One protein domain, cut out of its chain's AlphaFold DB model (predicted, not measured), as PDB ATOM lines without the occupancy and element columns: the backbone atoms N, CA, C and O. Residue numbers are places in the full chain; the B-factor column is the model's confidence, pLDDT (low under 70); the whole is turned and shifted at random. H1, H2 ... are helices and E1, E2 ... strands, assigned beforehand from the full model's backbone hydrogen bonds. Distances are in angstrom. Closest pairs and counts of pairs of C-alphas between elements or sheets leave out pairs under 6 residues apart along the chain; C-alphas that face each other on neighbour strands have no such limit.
ATOM      1  N   PHE A   2       9.643 -21.311 -14.539       93.62
ATOM      2  CA  PHE A   2       9.193 -20.290 -15.518       93.62
ATOM      3  C   PHE A   2       7.671 -20.033 -15.542       93.62
ATOM      4  O   PHE A   2       7.216 -18.888 -15.495       93.62
ATOM      5  N   TYR A   3       6.865 -21.101 -15.646       94.88
ATOM      6  CA  TYR A   3       5.409 -20.963 -15.781       94.88
ATOM      7  C   TYR A   3       4.784 -20.261 -14.570       94.88
ATOM      8  O   TYR A   3       3.839 -19.493 -14.738       94.88
ATOM      9  N   ASP A   4       5.322 -20.491 -13.374       94.25
ATOM     10  CA  ASP A   4       4.787 -19.929 -12.136       94.25
ATOM     11  C   ASP A   4       5.021 -18.415 -12.076       94.25
ATOM     12  O   ASP A   4       4.079 -17.672 -11.801       94.25
ATOM     13  N   LYS A   5       6.213 -17.933 -12.466       95.06
ATOM     14  CA  LYS A   5       6.492 -16.488 -12.595       95.06
ATOM     15  C   LYS A   5       5.650 -15.838 -13.687       95.06
ATOM     16  O   LYS A   5       5.063 -14.780 -13.471       95.06
ATOM     17  N   PHE A   6       5.520 -16.494 -14.839       96.38
ATOM     18  CA  PHE A   6       4.640 -16.017 -15.907       96.38
ATOM     19  C   PHE A   6       3.177 -15.925 -15.445       96.38
ATOM     20  O   PHE A   6       2.498 -14.935 -15.729       96.38
ATOM     21  N   LYS A   7       2.689 -16.925 -14.703       95.94
ATOM     22  CA  LYS A   7       1.343 -16.919 -14.127       95.94
ATOM     23  C   LYS A   7       1.183 -15.802 -13.096       95.94
ATOM     24  O   LYS A   7       0.186 -15.094 -13.165       95.94
ATOM     25  N   ALA A   8       2.157 -15.595 -12.210       94.62
ATOM     26  CA  ALA A   8       2.122 -14.520 -11.218       94.62
ATOM     27  C   ALA A   8       1.989 -13.130 -11.869       94.62
ATOM     28  O   ALA A   8       1.198 -12.308 -11.407       94.62
ATOM     29  N   LEU A   9       2.683 -12.889 -12.989       95.69
ATOM     30  CA  LEU A   9       2.531 -11.650 -13.764       95.69
ATOM     31  C   LEU A   9       1.139 -11.520 -14.388       95.69
ATOM     32  O   LEU A   9       0.550 -10.441 -14.360       95.69
ATOM     33  N   CYS A  10       0.602 -12.611 -14.941       96.12
ATOM     34  CA  CYS A  10      -0.748 -12.630 -15.503       96.12
ATOM     35  C   CYS A  10      -1.803 -12.312 -14.433       96.12
ATOM     36  O   CYS A  10      -2.667 -11.465 -14.661       96.12
ATOM     37  N   ASP A  11      -1.686 -12.946 -13.265       95.69
ATOM     38  CA  ASP A  11      -2.580 -12.747 -12.125       95.69
ATOM     39  C   ASP A  11      -2.493 -11.298 -11.620       95.69
ATOM     40  O   ASP A  11      -3.522 -10.639 -11.468       95.69
ATOM     41  N   SER A  12      -1.277 -10.755 -11.467       92.31
ATOM     42  CA  SER A  12      -1.065  -9.353 -11.078       92.31
ATOM     43  C   SER A  12      -1.612  -8.352 -12.102       92.31
ATOM     44  O   SER A  12      -1.956  -7.234 -11.725       92.31
ATOM     45  N   ALA A  13      -1.669  -8.719 -13.384       91.81
ATOM     46  CA  ALA A  13      -2.212  -7.885 -14.454       91.81
ATOM     47  C   ALA A  13      -3.717  -8.115 -14.705       91.81
ATOM     48  O   ALA A  13      -4.302  -7.445 -15.559       91.81
ATOM     49  N   GLY A  14      -4.352  -9.062 -14.005       95.31
ATOM     50  CA  GLY A  14      -5.769  -9.392 -14.188       95.31
ATOM     51  C   GLY A  14      -6.100 -10.004 -15.556       95.31
ATOM     52  O   GLY A  14      -7.209  -9.828 -16.066       95.31
ATOM     53  N   ILE A  15      -5.153 -10.707 -16.185       95.88
ATOM     54  CA  ILE A  15      -5.329 -11.350 -17.497       95.88
ATOM     55  C   ILE A  15      -5.058 -12.851 -17.415       95.88
ATOM     56  O   ILE A  15      -4.283 -13.319 -16.592       95.88
ATOM     57  N   SER A  16      -5.663 -13.638 -18.306       96.94
ATOM     58  CA  SER A  16      -5.354 -15.068 -18.378       96.94
ATOM     59  C   SER A  16      -4.028 -15.322 -19.102       96.94
ATOM     60  O   SER A  16      -3.693 -14.627 -20.064       96.94
ATOM     61  N   CYS A  17      -3.311 -16.383 -18.716       96.75
ATOM     62  CA  CYS A  17      -2.081 -16.823 -19.391       96.75
ATOM     63  C   CYS A  17      -2.253 -17.000 -20.908       96.75
ATOM     64  O   CYS A  17      -1.369 -16.646 -21.684       96.75
ATOM     65  N   ASN A  18      -3.399 -17.536 -21.340       96.12
ATOM     66  CA  ASN A  18      -3.696 -17.733 -22.761       96.12
ATOM     67  C   ASN A  18      -3.885 -16.394 -23.483       96.12
ATOM     68  O   ASN A  18      -3.371 -16.219 -24.584       96.12
ATOM     69  N   LYS A  19      -4.560 -15.428 -22.843       96.38
ATOM     70  CA  LYS A  19      -4.715 -14.074 -23.385       96.38
ATOM     71  C   LYS A  19      -3.357 -13.385 -23.519       96.38
ATOM     72  O   LYS A  19      -3.065 -12.879 -24.594       96.38
ATOM     73  N   ALA A  20      -2.514 -13.444 -22.485       95.81
ATOM     74  CA  ALA A  20      -1.160 -12.890 -22.528       95.81
ATOM     75  C   ALA A  20      -0.328 -13.507 -23.668       95.81
ATOM     76  O   ALA A  20       0.272 -12.781 -24.456       95.81
ATOM     77  N   ALA A  21      -0.355 -14.839 -23.807       95.75
ATOM     78  CA  ALA A  21       0.348 -15.554 -24.871       95.75
ATOM     79  C   ALA A  21      -0.131 -15.144 -26.274       95.75
ATOM     80  O   ALA A  21       0.697 -14.863 -27.139       95.75
ATOM     81  N   LEU A  22      -1.446 -15.049 -26.491       96.00
ATOM     82  CA  LEU A  22      -2.003 -14.566 -27.758       96.00
ATOM     83  C   LEU A  22      -1.563 -13.135 -28.072       96.00
ATOM     84  O   LEU A  22      -1.197 -12.849 -29.209       96.00
ATOM     85  N   THR A  23      -1.580 -12.242 -27.078       95.31
ATOM     86  CA  THR A  23      -1.197 -10.836 -27.261       95.31
ATOM     87  C   THR A  23       0.252 -10.686 -27.721       95.31
ATOM     88  O   THR A  23       0.535  -9.813 -28.536       95.31
ATOM     89  N   VAL A  24       1.154 -11.567 -27.282       94.50
ATOM     90  CA  VAL A  24       2.558 -11.578 -27.736       94.50
ATOM     91  C   VAL A  24       2.802 -12.433 -28.993       94.50
ATOM     92  O   VAL A  24       3.951 -12.662 -29.380       94.50
ATOM     93  N   GLY A  25       1.737 -12.904 -29.650       93.94
ATOM     94  CA  GLY A  25       1.806 -13.647 -30.912       93.94
ATOM     95  C   GLY A  25       2.128 -15.139 -30.768       93.94
ATOM     96  O   GLY A  25       2.676 -15.734 -31.694       93.94
ATOM     97  N   LEU A  26       1.822 -15.749 -29.621       94.44
ATOM     98  CA  LEU A  26       1.971 -17.188 -29.379       94.44
ATOM     99  C   LEU A  26       0.619 -17.908 -29.462       94.44
ATOM    100  O   LEU A  26      -0.444 -17.311 -29.325       94.44
ATOM    101  N   SER A  27       0.650 -19.231 -29.635       93.81
ATOM    102  CA  SER A  27      -0.577 -20.037 -29.643       93.81
ATOM    103  C   SER A  27      -1.211 -20.151 -28.245       93.81
ATOM    104  O   SER A  27      -0.499 -20.196 -27.237       93.81
ATOM    105  N   ASN A  28      -2.535 -20.334 -28.183       90.25
ATOM    106  CA  ASN A  28      -3.272 -20.621 -26.938       90.25
ATOM    107  C   ASN A  28      -2.788 -21.884 -26.199       90.25
ATOM    108  O   ASN A  28      -2.962 -22.002 -24.989       90.25
ATOM    109  N   ALA A  29      -2.194 -22.846 -26.912       90.75
ATOM    110  CA  ALA A  29      -1.704 -24.089 -26.318       90.75
ATOM    111  C   ALA A  29      -0.355 -23.912 -25.594       90.75
ATOM    112  O   ALA A  29       0.014 -24.745 -24.762       90.75
ATOM    113  N   THR A  30       0.374 -22.829 -25.883       93.75
ATOM    114  CA  THR A  30       1.753 -22.614 -25.413       93.75
ATOM    115  C   THR A  30       1.858 -22.573 -23.883       93.75
ATOM    116  O   THR A  30       2.647 -23.348 -23.338       93.75
ATOM    117  N   PRO A  31       1.026 -21.801 -23.149       94.75
ATOM    118  CA  PRO A  31       1.076 -21.796 -21.685       94.75
ATOM    119  C   PRO A  31       0.771 -23.153 -21.055       94.75
ATOM    120  O   PRO A  31       1.390 -23.539 -20.066       94.75
ATOM    121  N   THR A  32      -0.160 -23.910 -21.645       93.56
ATOM    122  CA  THR A  32      -0.506 -25.257 -21.163       93.56
ATOM    123  C   THR A  32       0.673 -26.214 -21.315       93.56
ATOM    124  O   THR A  32       0.908 -27.038 -20.431       93.56
ATOM    125  N   LYS A  33       1.438 -26.092 -22.408       93.50
ATOM    126  CA  LYS A  33       2.672 -26.859 -22.605       93.50
ATOM    127  C   LYS A  33       3.693 -26.530 -21.516       93.50
ATOM    128  O   LYS A  33       4.130 -27.453 -20.843       93.50
ATOM    129  N   TRP A  34       3.999 -25.248 -21.281       95.50
ATOM    130  CA  TRP A  34       4.940 -24.835 -20.226       95.50
ATOM    131  C   TRP A  34       4.532 -25.349 -18.846       95.50
ATOM    132  O   TRP A  34       5.365 -25.903 -18.136       95.50
ATOM    133  N   LYS A  35       3.240 -25.254 -18.505       94.75
ATOM    134  CA  LYS A  35       2.696 -25.781 -17.248       94.75
ATOM    135  C   LYS A  35       2.909 -27.289 -17.095       94.75
ATOM    136  O   LYS A  35       3.248 -27.749 -16.015       94.75
ATOM    137  N   LYS A  36       2.657 -28.065 -18.157       94.12
ATOM    138  CA  LYS A  36       2.714 -29.535 -18.111       94.12
ATOM    139  C   LYS A  36       4.135 -30.084 -18.173       94.12
ATOM    140  O   LYS A  36       4.407 -31.098 -17.546       94.12
ATOM    141  N   THR A  37       5.002 -29.467 -18.971       92.38
ATOM    142  CA  THR A  37       6.345 -29.998 -19.239       92.38
ATOM    143  C   THR A  37       7.434 -29.321 -18.415       92.38
ATOM    144  O   THR A  37       8.573 -29.763 -18.476       92.38
ATOM    145  N   GLY A  38       7.129 -28.215 -17.724       88.62
ATOM    146  CA  GLY A  38       8.132 -27.396 -17.038       88.62
ATOM    147  C   GLY A  38       9.133 -26.726 -17.986       88.62
ATOM    148  O   GLY A  38      10.193 -26.298 -17.552       88.62
ATOM    149  N   ALA A  39       8.828 -26.662 -19.289       88.56
ATOM    150  CA  ALA A  39       9.771 -26.161 -20.284       88.56
ATOM    151  C   ALA A  39       9.895 -24.635 -20.212       88.56
ATOM    152  O   ALA A  39       8.887 -23.927 -20.274       88.56
ATOM    153  N   THR A  40      11.132 -24.146 -20.185       91.69
ATOM    154  CA  THR A  40      11.449 -22.734 -20.410       91.69
ATOM    155  C   THR A  40      11.425 -22.453 -21.917       91.69
ATOM    156  O   THR A  40      12.023 -23.215 -22.682       91.69
ATOM    157  N   PRO A  41      10.709 -21.417 -22.384       92.25
ATOM    158  CA  PRO A  41      10.700 -21.062 -23.797       92.25
ATOM    159  C   PRO A  41      12.052 -20.503 -24.259       92.25
ATOM    160  O   PRO A  41      12.927 -20.183 -23.457       92.25
ATOM    161  N   ASP A  42      12.215 -20.375 -25.573       92.31
ATOM    162  CA  ASP A  42      13.412 -19.782 -26.162       92.31
ATOM    163  C   ASP A  42      13.550 -18.286 -25.813       92.31
ATOM    164  O   ASP A  42      12.576 -17.603 -25.479       92.31
ATOM    165  N   GLY A  43      14.769 -17.755 -25.945       91.94
ATOM    166  CA  GLY A  43      15.081 -16.372 -25.577       91.94
ATOM    167  C   GLY A  43      14.256 -15.312 -26.316       91.94
ATOM    168  O   GLY A  43      13.936 -14.282 -25.727       91.94
ATOM    169  N   SER A  44      13.839 -15.562 -27.564       93.00
ATOM    170  CA  SER A  44      13.007 -14.610 -28.318       93.00
ATOM    171  C   SER A  44      11.594 -14.518 -27.742       93.00
ATOM    172  O   SER A  44      11.020 -13.433 -27.638       93.00
ATOM    173  N   THR A  45      11.051 -15.653 -27.304       95.06
ATOM    174  CA  THR A  45       9.755 -15.724 -26.634       95.06
ATOM    175  C   THR A  45       9.814 -15.071 -25.254       95.06
ATOM    176  O   THR A  45       8.922 -14.293 -24.911       95.06
ATOM    177  N   VAL A  46      10.878 -15.324 -24.483       95.69
ATOM    178  CA  VAL A  46      11.088 -14.674 -23.179       95.69
ATOM    179  C   VAL A  46      11.164 -13.153 -23.341       95.69
ATOM    180  O   VAL A  46      10.445 -12.447 -22.640       95.69
ATOM    181  N   ALA A  47      11.930 -12.651 -24.316       92.38
ATOM    182  CA  ALA A  47      12.068 -11.215 -24.581       92.38
ATOM    183  C   ALA A  47      10.731 -10.521 -24.915       92.38
ATOM    184  O   ALA A  47      10.476  -9.395 -24.485       92.38
ATOM    185  N   LYS A  48       9.842 -11.192 -25.661       95.19
ATOM    186  CA  LYS A  48       8.497 -10.663 -25.953       95.19
ATOM    187  C   LYS A  48       7.642 -10.555 -24.694       95.19
ATOM    188  O   LYS A  48       6.952  -9.556 -24.504       95.19
ATOM    189  N   LEU A  49       7.682 -11.577 -23.840       94.62
ATOM    190  CA  LEU A  49       6.924 -11.596 -22.590       94.62
ATOM    191  C   LEU A  49       7.434 -10.533 -21.612       94.62
ATOM    192  O   LEU A  49       6.631  -9.818 -21.018       94.62
ATOM    193  N   THR A  50       8.750 -10.375 -21.484       93.62
ATOM    194  CA  THR A  50       9.359  -9.362 -20.608       93.62
ATOM    195  C   THR A  50       9.022  -7.951 -21.070       93.62
ATOM    196  O   THR A  50       8.656  -7.114 -20.249       93.62
ATOM    197  N   ALA A  51       9.051  -7.700 -22.384       91.12
ATOM    198  CA  ALA A  51       8.628  -6.424 -22.957       91.12
ATOM    199  C   ALA A  51       7.136  -6.149 -22.713       91.12
ATOM    200  O   ALA A  51       6.763  -5.024 -22.391       91.12
ATOM    201  N   TYR A  52       6.289  -7.176 -22.825       94.94
ATOM    202  CA  TYR A  52       4.852  -7.056 -22.589       94.94
ATOM    203  C   TYR A  52       4.510  -6.711 -21.132       94.94
ATOM    204  O   TYR A  52       3.670  -5.847 -20.893       94.94
ATOM    205  N   PHE A  53       5.166  -7.353 -20.161       91.56
ATOM    206  CA  PHE A  53       4.917  -7.103 -18.735       91.56
ATOM    207  C   PHE A  53       5.740  -5.950 -18.144       91.56
ATOM    208  O   PHE A  53       5.427  -5.489 -17.048       91.56
ATOM    209  N   GLY A  54       6.772  -5.475 -18.847       91.81
ATOM    210  CA  GLY A  54       7.673  -4.434 -18.349       91.81
ATOM    211  C   GLY A  54       8.556  -4.904 -17.190       91.81
ATOM    212  O   GLY A  54       8.766  -4.152 -16.245       91.81
ATOM    213  N   VAL A  55       9.044  -6.148 -17.245       93.25
ATOM    214  CA  VAL A  55       9.894  -6.773 -16.210       93.25
ATOM    215  C   VAL A  55      11.208  -7.275 -16.820       93.25
ATOM    216  O   VAL A  55      11.232  -7.565 -18.017       93.25
ATOM    217  N   PRO A  56      12.305  -7.405 -16.053       94.31
ATOM    218  CA  PRO A  56      13.560  -7.954 -16.559       94.31
ATOM    219  C   PRO A  56      13.436  -9.440 -16.917       94.31
ATOM    220  O   PRO A  56      12.660 -10.189 -16.324       94.31
ATOM    221  N   THR A  57      14.260  -9.889 -17.864       93.75
ATOM    222  CA  THR A  57      14.363 -11.306 -18.249       93.75
ATOM    223  C   THR A  57      14.735 -12.208 -17.082       93.75
ATOM    224  O   THR A  57      14.180 -13.301 -16.958       93.75
ATOM    225  N   ASP A  58      15.599 -11.724 -16.195       94.12
ATOM    226  CA  ASP A  58      16.057 -12.469 -15.024       94.12
ATOM    227  C   ASP A  58      14.913 -12.847 -14.074       94.12
ATOM    228  O   ASP A  58      14.958 -13.920 -13.481       94.12
ATOM    229  N   PHE A  59      13.833 -12.057 -14.018       95.88
ATOM    230  CA  PHE A  59      12.651 -12.391 -13.219       95.88
ATOM    231  C   PHE A  59      11.953 -13.664 -13.716       95.88
ATOM    232  O   PHE A  59      11.645 -14.559 -12.933       95.88
ATOM    233  N   LEU A  60      11.715 -13.773 -15.028       94.69
ATOM    234  CA  LEU A  60      11.058 -14.952 -15.610       94.69
ATOM    235  C   LEU A  60      11.952 -16.194 -15.592       94.69
ATOM    236  O   LEU A  60      11.443 -17.314 -15.600       94.69
ATOM    237  N   LEU A  61      13.269 -15.991 -15.620       93.12
ATOM    238  CA  LEU A  61      14.260 -17.062 -15.600       93.12
ATOM    239  C   LEU A  61      14.722 -17.437 -14.188       93.12
ATOM    240  O   LEU A  61      15.588 -18.299 -14.078       93.12
ATOM    241  N   GLU A  62      14.159 -16.811 -13.147       91.38
ATOM    242  CA  GLU A  62      14.507 -17.046 -11.737       91.38
ATOM    243  C   GLU A  62      16.010 -16.911 -11.473       91.38
ATOM    244  O   GLU A  62      16.624 -17.709 -10.769       91.38
ATOM    245  N   ARG A  63      16.619 -15.899 -12.090       92.38
ATOM    246  CA  ARG A  63      18.017 -15.542 -11.854       92.38
ATOM    247  C   ARG A  63      18.106 -14.501 -10.743       92.38
ATOM    248  O   ARG A  63      17.148 -13.742 -10.574       92.38
ATOM    249  N   PRO A  64      19.237 -14.416 -10.023       90.69
ATOM    250  CA  PRO A  64      19.421 -13.405  -8.991       90.69
ATOM    251  C   PRO A  64      19.083 -11.987  -9.487       90.69
ATOM    252  O   PRO A  64      19.406 -11.647 -10.632       90.69
ATOM    253  N   PRO A  65      18.422 -11.158  -8.659       93.75
ATOM    254  CA  PRO A  65      18.010 -11.419  -7.269       93.75
ATOM    255  C   PRO A  65      16.613 -12.078  -7.121       93.75
ATOM    256  O   PRO A  65      15.965 -11.935  -6.087       93.75
ATOM    257  N   PHE A  66      16.085 -12.737  -8.160       95.44
ATOM    258  CA  PHE A  66      14.708 -13.264  -8.210       95.44
ATOM    259  C   PHE A  66      14.572 -14.767  -7.938       95.44
ATOM    260  O   PHE A  66      13.455 -15.289  -7.894       95.44
ATOM    261  N   ASP A  67      15.684 -15.461  -7.749       91.94
ATOM    262  CA  ASP A  67      15.776 -16.885  -7.418       91.94
ATOM    263  C   ASP A  67      15.064 -17.252  -6.102       91.94
ATOM    264  O   ASP A  67      14.581 -18.373  -5.950       91.94
ATOM    265  N   CYS A  68      14.883 -16.290  -5.193       91.00
ATOM    266  CA  CYS A  68      14.089 -16.425  -3.966       91.00
ATOM    267  C   CYS A  68      12.837 -15.520  -3.929       91.00
ATOM    268  O   CYS A  68      12.287 -15.247  -2.859       91.00
ATOM    269  N   TRP A  69      12.337 -15.079  -5.094       93.69
ATOM    270  CA  TRP A  69      11.234 -14.109  -5.197       93.69
ATOM    271  C   TRP A  69       9.995 -14.463  -4.373       93.69
ATOM    272  O   TRP A  69       9.375 -13.573  -3.802       93.69
ATOM    273  N   ASP A  70       9.599 -15.737  -4.313       91.62
ATOM    274  CA  ASP A  70       8.361 -16.103  -3.617       91.62
ATOM    275  C   ASP A  70       8.458 -15.835  -2.111       91.62
ATOM    276  O   ASP A  70       7.457 -15.453  -1.512       91.62
ATOM    277  N   LEU A  71       9.648 -15.970  -1.518       90.75
ATOM    278  CA  LEU A  71       9.911 -15.625  -0.120       90.75
ATOM    279  C   LEU A  71       9.915 -14.103   0.077       90.75
ATOM    280  O   LEU A  71       9.231 -13.599   0.967       90.75
ATOM    281  N   ILE A  72      10.604 -13.368  -0.805       93.50
ATOM    282  CA  ILE A  72      10.645 -11.895  -0.779       93.50
ATOM    283  C   ILE A  72       9.226 -11.316  -0.880       93.50
ATOM    284  O   ILE A  72       8.841 -10.423  -0.131       93.50
ATOM    285  N   ASN A  73       8.425 -11.837  -1.808       93.44
ATOM    286  CA  ASN A  73       7.104 -11.311  -2.118       93.44
ATOM    287  C   ASN A  73       6.032 -11.695  -1.087       93.44
ATOM    288  O   ASN A  73       4.985 -11.057  -1.058       93.44
ATOM    289  N   GLN A  74       6.265 -12.724  -0.265       90.12
ATOM    290  CA  GLN A  74       5.370 -13.097   0.838       90.12
ATOM    291  C   GLN A  74       5.473 -12.146   2.034       90.12
ATOM    292  O   GLN A  74       4.497 -11.989   2.762       90.12
ATOM    293  N   ASN A  75       6.639 -11.532   2.246       87.06
ATOM    294  CA  ASN A  75       6.877 -10.607   3.348       87.06
ATOM    295  C   ASN A  75       7.822  -9.486   2.902       87.06
ATOM    296  O   ASN A  75       8.996  -9.446   3.287       87.06
ATOM    297  N   ARG A  76       7.314  -8.557   2.081       93.12
ATOM    298  CA  ARG A  76       8.155  -7.480   1.537       93.12
ATOM    299  C   ARG A  76       8.622  -6.535   2.628       93.12
ATOM    300  O   ARG A  76       9.739  -6.035   2.560       93.12
ATOM    301  N   LYS A  77       7.789  -6.309   3.646       88.75
ATOM    302  CA  LYS A  77       8.143  -5.476   4.799       88.75
ATOM    303  C   LYS A  77       9.309  -6.060   5.592       88.75
ATOM    304  O   LYS A  77      10.245  -5.331   5.896       88.75
ATOM    305  N   GLY A  78       9.263  -7.358   5.888       83.50
ATOM    306  CA  GLY A  78      10.357  -8.063   6.552       83.50
ATOM    307  C   GLY A  78      11.620  -8.084   5.700       83.50
ATOM    308  O   GLY A  78      12.691  -7.806   6.213       83.50
ATOM    309  N   PHE A  79      11.502  -8.313   4.391       90.50
ATOM    310  CA  PHE A  79      12.648  -8.239   3.483       90.50
ATOM    311  C   PHE A  79      13.306  -6.847   3.478       90.50
ATOM    312  O   PHE A  79      14.523  -6.736   3.609       90.50
ATOM    313  N   LEU A  80      12.509  -5.775   3.375       90.06
ATOM    314  CA  LEU A  80      13.019  -4.400   3.330       90.06
ATOM    315  C   LEU A  80      13.741  -3.965   4.611       90.06
ATOM    316  O   LEU A  80      14.528  -3.029   4.546       90.06
ATOM    317  N   TYR A  81      13.521  -4.636   5.747       80.50
ATOM    318  CA  TYR A  81      14.273  -4.378   6.979       80.50
ATOM    319  C   TYR A  81      15.788  -4.588   6.800       80.50
ATOM    320  O   TYR A  81      16.579  -3.854   7.382       80.50
ATOM    321  N   TYR A  82      16.190  -5.546   5.960       79.06
ATOM    322  CA  TYR A  82      17.598  -5.892   5.717       79.06
ATOM    323  C   TYR A  82      18.208  -5.111   4.545       79.06
ATOM    324  O   TYR A  82      19.396  -5.240   4.249       79.06
ATOM    325  N   VAL A  83      17.400  -4.314   3.841       85.38
ATOM    326  CA  VAL A  83      17.862  -3.514   2.709       85.38
ATOM    327  C   VAL A  83      18.432  -2.204   3.235       85.38
ATOM    328  O   VAL A  83      17.699  -1.339   3.706       85.38
ATOM    329  N   ASP A  84      19.739  -2.016   3.073       81.44
ATOM    330  CA  ASP A  84      20.438  -0.797   3.491       81.44
ATOM    331  C   ASP A  84      20.273   0.365   2.486       81.44
ATOM    332  O   ASP A  84      21.236   0.908   1.945       81.44
ATOM    333  N   ILE A  85      19.021   0.734   2.198       77.94
ATOM    334  CA  ILE A  85      18.644   1.854   1.322       77.94
ATOM    335  C   ILE A  85      17.722   2.793   2.094       77.94
ATOM    336  O   ILE A  85      16.829   2.352   2.814       77.94
ATOM    337  N   ASP A  86      17.922   4.103   1.928       74.81
ATOM    338  CA  ASP A  86      17.095   5.102   2.597       74.81
ATOM    339  C   ASP A  86      15.594   4.931   2.246       74.81
ATOM    340  O   ASP A  86      15.233   4.825   1.065       74.81
ATOM    341  N   PRO A  87      14.686   4.934   3.241       75.06
ATOM    342  CA  PRO A  87      13.253   4.763   3.009       75.06
ATOM    343  C   PRO A  87      12.631   5.812   2.067       75.06
ATOM    344  O   PRO A  87      11.686   5.498   1.337       75.06
ATOM    345  N   ASN A  88      13.145   7.049   2.031       70.94
ATOM    346  CA  ASN A  88      12.668   8.051   1.075       70.94
ATOM    347  C   ASN A  88      13.148   7.736  -0.342       70.94
ATOM    348  O   ASN A  88      12.391   7.952  -1.289       70.94
ATOM    349  N   THR A  89      14.351   7.181  -0.509       75.50
ATOM    350  CA  THR A  89      14.835   6.692  -1.810       75.50
ATOM    351  C   THR A  89      13.916   5.606  -2.369       75.50
ATOM    352  O   THR A  89      13.534   5.685  -3.538       75.50
ATOM    353  N   LEU A  90      13.479   4.650  -1.537       79.75
ATOM    354  CA  LEU A  90      12.522   3.608  -1.943       79.75
ATOM    355  C   LEU A  90      11.216   4.207  -2.491       79.75
ATOM    356  O   LEU A  90      10.728   3.814  -3.557       79.75
ATOM    357  N   LYS A  91      10.695   5.217  -1.789       79.75
ATOM    358  CA  LYS A  91       9.462   5.916  -2.157       79.75
ATOM    359  C   LYS A  91       9.611   6.773  -3.411       79.75
ATOM    360  O   LYS A  91       8.719   6.769  -4.254       79.75
ATOM    361  N   ILE A  92      10.711   7.509  -3.543       71.50
ATOM    362  CA  ILE A  92      10.937   8.434  -4.663       71.50
ATOM    363  C   ILE A  92      11.208   7.669  -5.960       71.50
ATOM    364  O   ILE A  92      10.652   8.026  -6.998       71.50
ATOM    365  N   ILE A  93      12.048   6.631  -5.917       75.56
ATOM    366  CA  ILE A  93      12.498   5.942  -7.135       75.56
ATOM    367  C   ILE A  93      11.475   4.899  -7.597       75.56
ATOM    368  O   ILE A  93      11.180   4.824  -8.791       75.56
ATOM    369  N   TRP A  94      10.924   4.109  -6.671       85.81
ATOM    370  CA  TRP A  94      10.065   2.966  -7.010       85.81
ATOM    371  C   TRP A  94       8.632   3.088  -6.494       85.81
ATOM    372  O   TRP A  94       7.832   2.184  -6.715       85.81
ATOM    373  N   GLY A  95       8.278   4.185  -5.819       83.00
ATOM    374  CA  GLY A  95       6.935   4.356  -5.262       83.00
ATOM    375  C   GLY A  95       6.619   3.396  -4.113       83.00
ATOM    376  O   GLY A  95       5.454   3.267  -3.745       83.00
ATOM    377  N   ILE A  96       7.630   2.722  -3.554       90.25
ATOM    378  CA  ILE A  96       7.462   1.780  -2.447       90.25
ATOM    379  C   ILE A  96       7.241   2.591  -1.174       90.25
ATOM    380  O   ILE A  96       8.134   3.329  -0.758       90.25
ATOM    381  N   ASP A  97       6.070   2.465  -0.547       88.06
ATOM    382  CA  ASP A  97       5.859   3.024   0.788       88.06
ATOM    383  C   ASP A  97       6.493   2.087   1.830       88.06
ATOM    384  O   ASP A  97       6.024   0.961   1.990       88.06
ATOM    385  N   PRO A  98       7.527   2.513   2.576       81.50
ATOM    386  CA  PRO A  98       8.178   1.662   3.574       81.50
ATOM    387  C   PRO A  98       7.235   1.210   4.700       81.50
ATOM    388  O   PRO A  98       7.502   0.217   5.378       81.50
ATOM    389  N   LYS A  99       6.129   1.932   4.925       86.25
ATOM    390  CA  LYS A  99       5.127   1.571   5.937       86.25
ATOM    391  C   LYS A  99       4.178   0.479   5.452       86.25
ATOM    392  O   LYS A  99       3.693  -0.288   6.288       86.25
ATOM    393  N   ASP A 100       3.946   0.414   4.143       91.38
ATOM    394  CA  ASP A 100       3.049  -0.537   3.484       91.38
ATOM    395  C   ASP A 100       3.609  -1.001   2.118       91.38
ATOM    396  O   ASP A 100       3.068  -0.682   1.054       91.38
ATOM    397  N   PRO A 101       4.734  -1.738   2.111       89.94
ATOM    398  CA  PRO A 101       5.386  -2.150   0.869       89.94
ATOM    399  C   PRO A 101       4.618  -3.256   0.131       89.94
ATOM    400  O   PRO A 101       4.816  -3.451  -1.075       89.94
ATOM    401  N   ASP A 102       3.717  -3.959   0.818       90.00
ATOM    402  CA  ASP A 102       2.879  -5.011   0.241       90.00
ATOM    403  C   ASP A 102       1.809  -4.441  -0.704       90.00
ATOM    404  O   ASP A 102       1.454  -5.093  -1.687       90.00
ATOM    405  N   ALA A 103       1.390  -3.184  -0.505       90.69
ATOM    406  CA  ALA A 103       0.523  -2.462  -1.437       90.69
ATOM    407  C   ALA A 103       1.214  -2.061  -2.758       90.69
ATOM    408  O   ALA A 103       0.539  -1.681  -3.720       90.69
ATOM    409  N   THR A 104       2.547  -2.148  -2.841       92.69
ATOM    410  CA  THR A 104       3.298  -1.789  -4.056       92.69
ATOM    411  C   THR A 104       2.915  -2.715  -5.221       92.69
ATOM    412  O   THR A 104       2.927  -3.943  -5.062       92.69
ATOM    413  N   PRO A 105       2.644  -2.200  -6.434       91.44
ATOM    414  CA  PRO A 105       2.452  -3.055  -7.598       91.44
ATOM    415  C   PRO A 105       3.664  -3.965  -7.844       91.44
ATOM    416  O   PRO A 105       4.815  -3.541  -7.757       91.44
ATOM    417  N   MET A 106       3.406  -5.229  -8.201       92.31
ATOM    418  CA  MET A 106       4.448  -6.251  -8.385       92.31
ATOM    419  C   MET A 106       5.577  -5.787  -9.313       92.31
ATOM    420  O   MET A 106       6.747  -5.949  -8.984       92.31
ATOM    421  N   LYS A 107       5.232  -5.167 -10.448       90.62
ATOM    422  CA  LYS A 107       6.208  -4.667 -11.426       90.62
ATOM    423  C   LYS A 107       7.181  -3.638 -10.829       90.62
ATOM    424  O   LYS A 107       8.350  -3.627 -11.198       90.62
ATOM    425  N   ASP A 108       6.710  -2.800  -9.904       89.81
ATOM    426  CA  ASP A 108       7.497  -1.702  -9.344       89.81
ATOM    427  C   ASP A 108       8.469  -2.254  -8.290       89.81
ATOM    428  O   ASP A 108       9.640  -1.880  -8.262       89.81
ATOM    429  N   PHE A 109       8.036  -3.260  -7.524       95.69
ATOM    430  CA  PHE A 109       8.913  -3.988  -6.607       95.69
ATOM    431  C   PHE A 109       9.959  -4.848  -7.344       95.69
ATOM    432  O   PHE A 109      11.121  -4.894  -6.947       95.69
ATOM    433  N   ILE A 110       9.583  -5.485  -8.461       95.62
ATOM    434  CA  ILE A 110      10.531  -6.191  -9.343       95.62
ATOM    435  C   ILE A 110      11.580  -5.215  -9.894       95.62
ATOM    436  O   ILE A 110      12.764  -5.547  -9.941       95.62
ATOM    437  N   SER A 111      11.155  -4.013 -10.295       91.81
ATOM    438  CA  SER A 111      12.053  -2.954 -10.766       91.81
ATOM    439  C   SER A 111      13.064  -2.555  -9.687       91.81
ATOM    440  O   SER A 111      14.261  -2.490  -9.965       91.81
ATOM    441  N   PHE A 112      12.604  -2.385  -8.445       94.94
ATOM    442  CA  PHE A 112      13.471  -2.153  -7.291       94.94
ATOM    443  C   PHE A 112      14.537  -3.239  -7.140       94.94
ATOM    444  O   PHE A 112      15.726  -2.921  -7.161       94.94
ATOM    445  N   LEU A 113      14.136  -4.510  -7.069       96.19
ATOM    446  CA  LEU A 113      15.093  -5.609  -6.936       96.19
ATOM    447  C   LEU A 113      16.095  -5.619  -8.094       96.19
ATOM    448  O   LEU A 113      17.298  -5.676  -7.867       96.19
ATOM    449  N   SER A 114      15.613  -5.484  -9.332       93.88
ATOM    450  CA  SER A 114      16.462  -5.485 -10.526       93.88
ATOM    451  C   SER A 114      17.545  -4.407 -10.481       93.88
ATOM    452  O   SER A 114      18.683  -4.655 -10.889       93.88
ATOM    453  N   MET A 115      17.175  -3.203 -10.042       87.25
ATOM    454  CA  MET A 115      18.031  -2.020 -10.092       87.25
ATOM    455  C   MET A 115      18.945  -1.901  -8.876       87.25
ATOM    456  O   MET A 115      20.085  -1.476  -9.026       87.25
ATOM    457  N   ALA A 116      18.458  -2.252  -7.689       89.00
ATOM    458  CA  ALA A 116      19.162  -1.990  -6.442       89.00
ATOM    459  C   ALA A 116      19.922  -3.200  -5.905       89.00
ATOM    460  O   ALA A 116      20.954  -3.039  -5.253       89.00
ATOM    461  N   ILE A 117      19.436  -4.408  -6.189       93.06
ATOM    462  CA  ILE A 117      19.927  -5.634  -5.571       93.06
ATOM    463  C   ILE A 117      20.721  -6.451  -6.593       93.06
ATOM    464  O   ILE A 117      20.296  -6.669  -7.729       93.06
ATOM    465  N   GLU A 118      21.918  -6.866  -6.196       88.88
ATOM    466  CA  GLU A 118      22.798  -7.729  -6.978       88.88
ATOM    467  C   GLU A 118      22.496  -9.202  -6.691       88.88
ATOM    468  O   GLU A 118      22.237  -9.961  -7.621       88.88
ATOM    469  N   ASN A 119      22.476  -9.587  -5.410       89.44
ATOM    470  CA  ASN A 119      22.159 -10.940  -4.947       89.44
ATOM    471  C   ASN A 119      21.444 -10.904  -3.590       89.44
ATOM    472  O   ASN A 119      21.597  -9.947  -2.826       89.44
ATOM    473  N   VAL A 120      20.688 -11.963  -3.299       92.19
ATOM    474  CA  VAL A 120      19.965 -12.165  -2.039       92.19
ATOM    475  C   VAL A 120      20.144 -13.612  -1.596       92.19
ATOM    476  O   VAL A 120      19.941 -14.522  -2.399       92.19
ATOM    477  N   TRP A 121      20.463 -13.826  -0.321       88.38
ATOM    478  CA  TRP A 121      20.563 -15.155   0.272       88.38
ATOM    479  C   TRP A 121      19.723 -15.231   1.552       88.38
ATOM    480  O   TRP A 121      20.009 -14.511   2.510       88.38
ATOM    481  N   PRO A 122      18.680 -16.079   1.598       84.62
ATOM    482  CA  PRO A 122      17.997 -16.371   2.849       84.62
ATOM    483  C   PRO A 122      18.909 -17.221   3.744       84.62
ATOM    484  O   PRO A 122      19.523 -18.189   3.287       84.62
ATOM    485  N   THR A 123      18.984 -16.873   5.021       81.19
ATOM    486  CA  THR A 123      19.747 -17.623   6.025       81.19
ATOM    487  C   THR A 123      18.897 -18.743   6.634       81.19
ATOM    488  O   THR A 123      17.673 -18.784   6.484       81.19
ATOM    489  N   SER A 124      19.530 -19.663   7.369       70.19
ATOM    490  CA  SER A 124      18.826 -20.735   8.090       70.19
ATOM    491  C   SER A 124      17.903 -20.233   9.204       70.19
ATOM    492  O   SER A 124      17.012 -20.970   9.622       70.19
ATOM    493  N   GLU A 125      18.113 -19.007   9.684       66.44
ATOM    494  CA  GLU A 125      17.331 -18.386  10.761       66.44
ATOM    495  C   GLU A 125      16.125 -17.594  10.226       66.44
ATOM    496  O   GLU A 125      15.279 -17.149  10.997       66.44
ATOM    497  N   GLY A 126      15.990 -17.485   8.898       65.69
ATOM    498  CA  GLY A 126      14.929 -16.718   8.242       65.69
ATOM    499  C   GLY A 126      15.290 -15.256   7.961       65.69
ATOM    500  O   GLY A 126      14.465 -14.537   7.397       65.69
ATOM    501  N   ASP A 127      16.515 -14.841   8.300       76.25
ATOM    502  CA  ASP A 127      17.083 -13.533   7.954       76.25
ATOM    503  C   ASP A 127      17.575 -13.483   6.501       76.25
ATOM    504  O   ASP A 127      17.643 -14.505   5.809       76.25
ATOM    505  N   TRP A 128      17.979 -12.293   6.054       78.94
ATOM    506  CA  TRP A 128      18.451 -12.045   4.695       78.94
ATOM    507  C   TRP A 128      19.867 -11.470   4.673       78.94
ATOM    508  O   TRP A 128      20.138 -10.439   5.284       78.94
ATOM    509  N   GLU A 129      20.741 -12.077   3.873       79.81
ATOM    510  CA  GLU A 129      21.976 -11.441   3.418       79.81
ATOM    511  C   GLU A 129      21.741 -10.820   2.039       79.81
ATOM    512  O   GLU A 129      21.288 -11.486   1.104       79.81
ATOM    513  N   ILE A 130      22.035  -9.525   1.903       85.38
ATOM    514  CA  ILE A 130      21.723  -8.752   0.698       85.38
ATOM    515  C   ILE A 130      22.991  -8.093   0.163       85.38
ATOM    516  O   ILE A 130      23.632  -7.284   0.832       85.38
ATOM    517  N   ALA A 131      23.328  -8.391  -1.091       84.50
ATOM    518  CA  ALA A 131      24.343  -7.660  -1.834       84.50
ATOM    519  C   ALA A 131      23.665  -6.580  -2.681       84.50
ATOM    520  O   ALA A 131      22.952  -6.886  -3.636       84.50
ATOM    521  N   LEU A 132      23.894  -5.309  -2.351       83.94
ATOM    522  CA  LEU A 132      23.429  -4.179  -3.159       83.94
ATOM    523  C   LEU A 132      24.313  -3.997  -4.393       83.94
ATOM    524  O   LEU A 132      25.516  -4.256  -4.346       83.94
ATOM    525  N   ARG A 133      23.753  -3.487  -5.490       83.56
ATOM    526  CA  ARG A 133      24.562  -3.042  -6.633       83.56
ATOM    527  C   ARG A 133      25.419  -1.833  -6.228       83.56
ATOM    528  O   ARG A 133      24.987  -1.058  -5.378       83.56
ATOM    529  N   PRO A 134      26.598  -1.611  -6.844       76.88
ATOM    530  CA  PRO A 134      27.531  -0.552  -6.440       76.88
ATOM    531  C   PRO A 134      26.912   0.840  -6.266       76.88
ATOM    532  O   PRO A 134      27.234   1.508  -5.297       76.88
ATOM    533  N   GLY A 135      25.977   1.243  -7.135       69.94
ATOM    534  CA  GLY A 135      25.300   2.547  -7.043       69.94
ATOM    535  C   GLY A 135      24.369   2.723  -5.835       69.94
ATOM    536  O   GLY A 135      23.879   3.823  -5.610       69.94
ATOM    537  N   PHE A 136      24.122   1.654  -5.075       71.38
ATOM    538  CA  PHE A 136      23.284   1.645  -3.875       71.38
ATOM    539  C   PHE A 136      24.043   1.190  -2.627       71.38
ATOM    540  O   PHE A 136      23.478   1.210  -1.538       71.38
TER     541      PHE A 136
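Overview. This is residues 2 to 136 of the 353 residues of an uncharacterized protein of bacterium 1xD42-67 (UniProt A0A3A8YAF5). The model shows two lobes joined end to end: a cluster of five helices, H1 to H5, with H1 at its core, and a second lobe of four helices, H6 to H9, with the small hairpin E1 and E2. H9 reaches toward the first lobe at its beginning and is followed directly by the hairpin at its end, while H8 packs on H9 at a steep angle. The 135 printed residues hold nine named helices followed by two named strands, an antiparallel sheet in the order E1 - E2, and the class is mostly helix. The whole is compact, with a radius of gyration of the C-alphas of 15.7 A and spans of 44 by 31 by 25 A.

Arrangement. H1, residues 2 to 12, is the hub. It touches H2, residues 17 to 23, about perpendicular at 83 degrees, closest at the C-alphas of Cys 10 and Cys 17, 5.9 A. H1 touches H3, residues 30 to 37, at Tyr 3 and Lys 35, C-alphas 5.7 A apart. H2 and H3 form a helical hairpin, opposite ways at 38 degrees, only just a steep tilt. H4, residues 43 to 53, touches H5, residues 57 to 60, at the C-alphas of Thr 50 and Thr 57, 5.9 A. H5 touches H1 at the C-alphas of Phe 2 and Leu 60, 5.7 A. H6, residues 69 to 74, is near H9, residues 106 to 116. H7, residues 76 to 81, is close to H6 but not clearly touching, with the C-alphas of Ile 72 and Phe 79 6.0 A apart. H8, residues 87 to 94, touches H9 at the C-alphas of Trp 94 and Asp 108, 5.8 A. H1 and H9 are close but not clearly touching, with the C-alphas of Ser 12 and Met 106 6.9 A apart. E1, residues 117 to 122, and E2, residues 128 to 132, form a hairpin, with N 121 and O 129 at 2.9 A and N 118 and O 131 at 2.8 A. Every O i to N i+4 pair is within hydrogen-bond range in the named helices except H5, which is too short for one.

Along the chain. H1 begins at C-alpha 2 (9.193, -20.290, -15.518) and measures 15.6 A; H4 and H9 each measure 15.4 A. E1 measures 13.8 A, and E2 measures 12.2 A, ending at C-alpha 132 (23.429, -4.179, -3.159).

Size, cuts and confidence. The C-alphas farthest apart, those of Ala 29 and Asp 86, are 45.2 A apart. The printed part has no cut. The link from H8 to H9, 11 residues, is long. Mean pLDDT of the printed part is 89.4; residues 125, 126 and 135 are under 70.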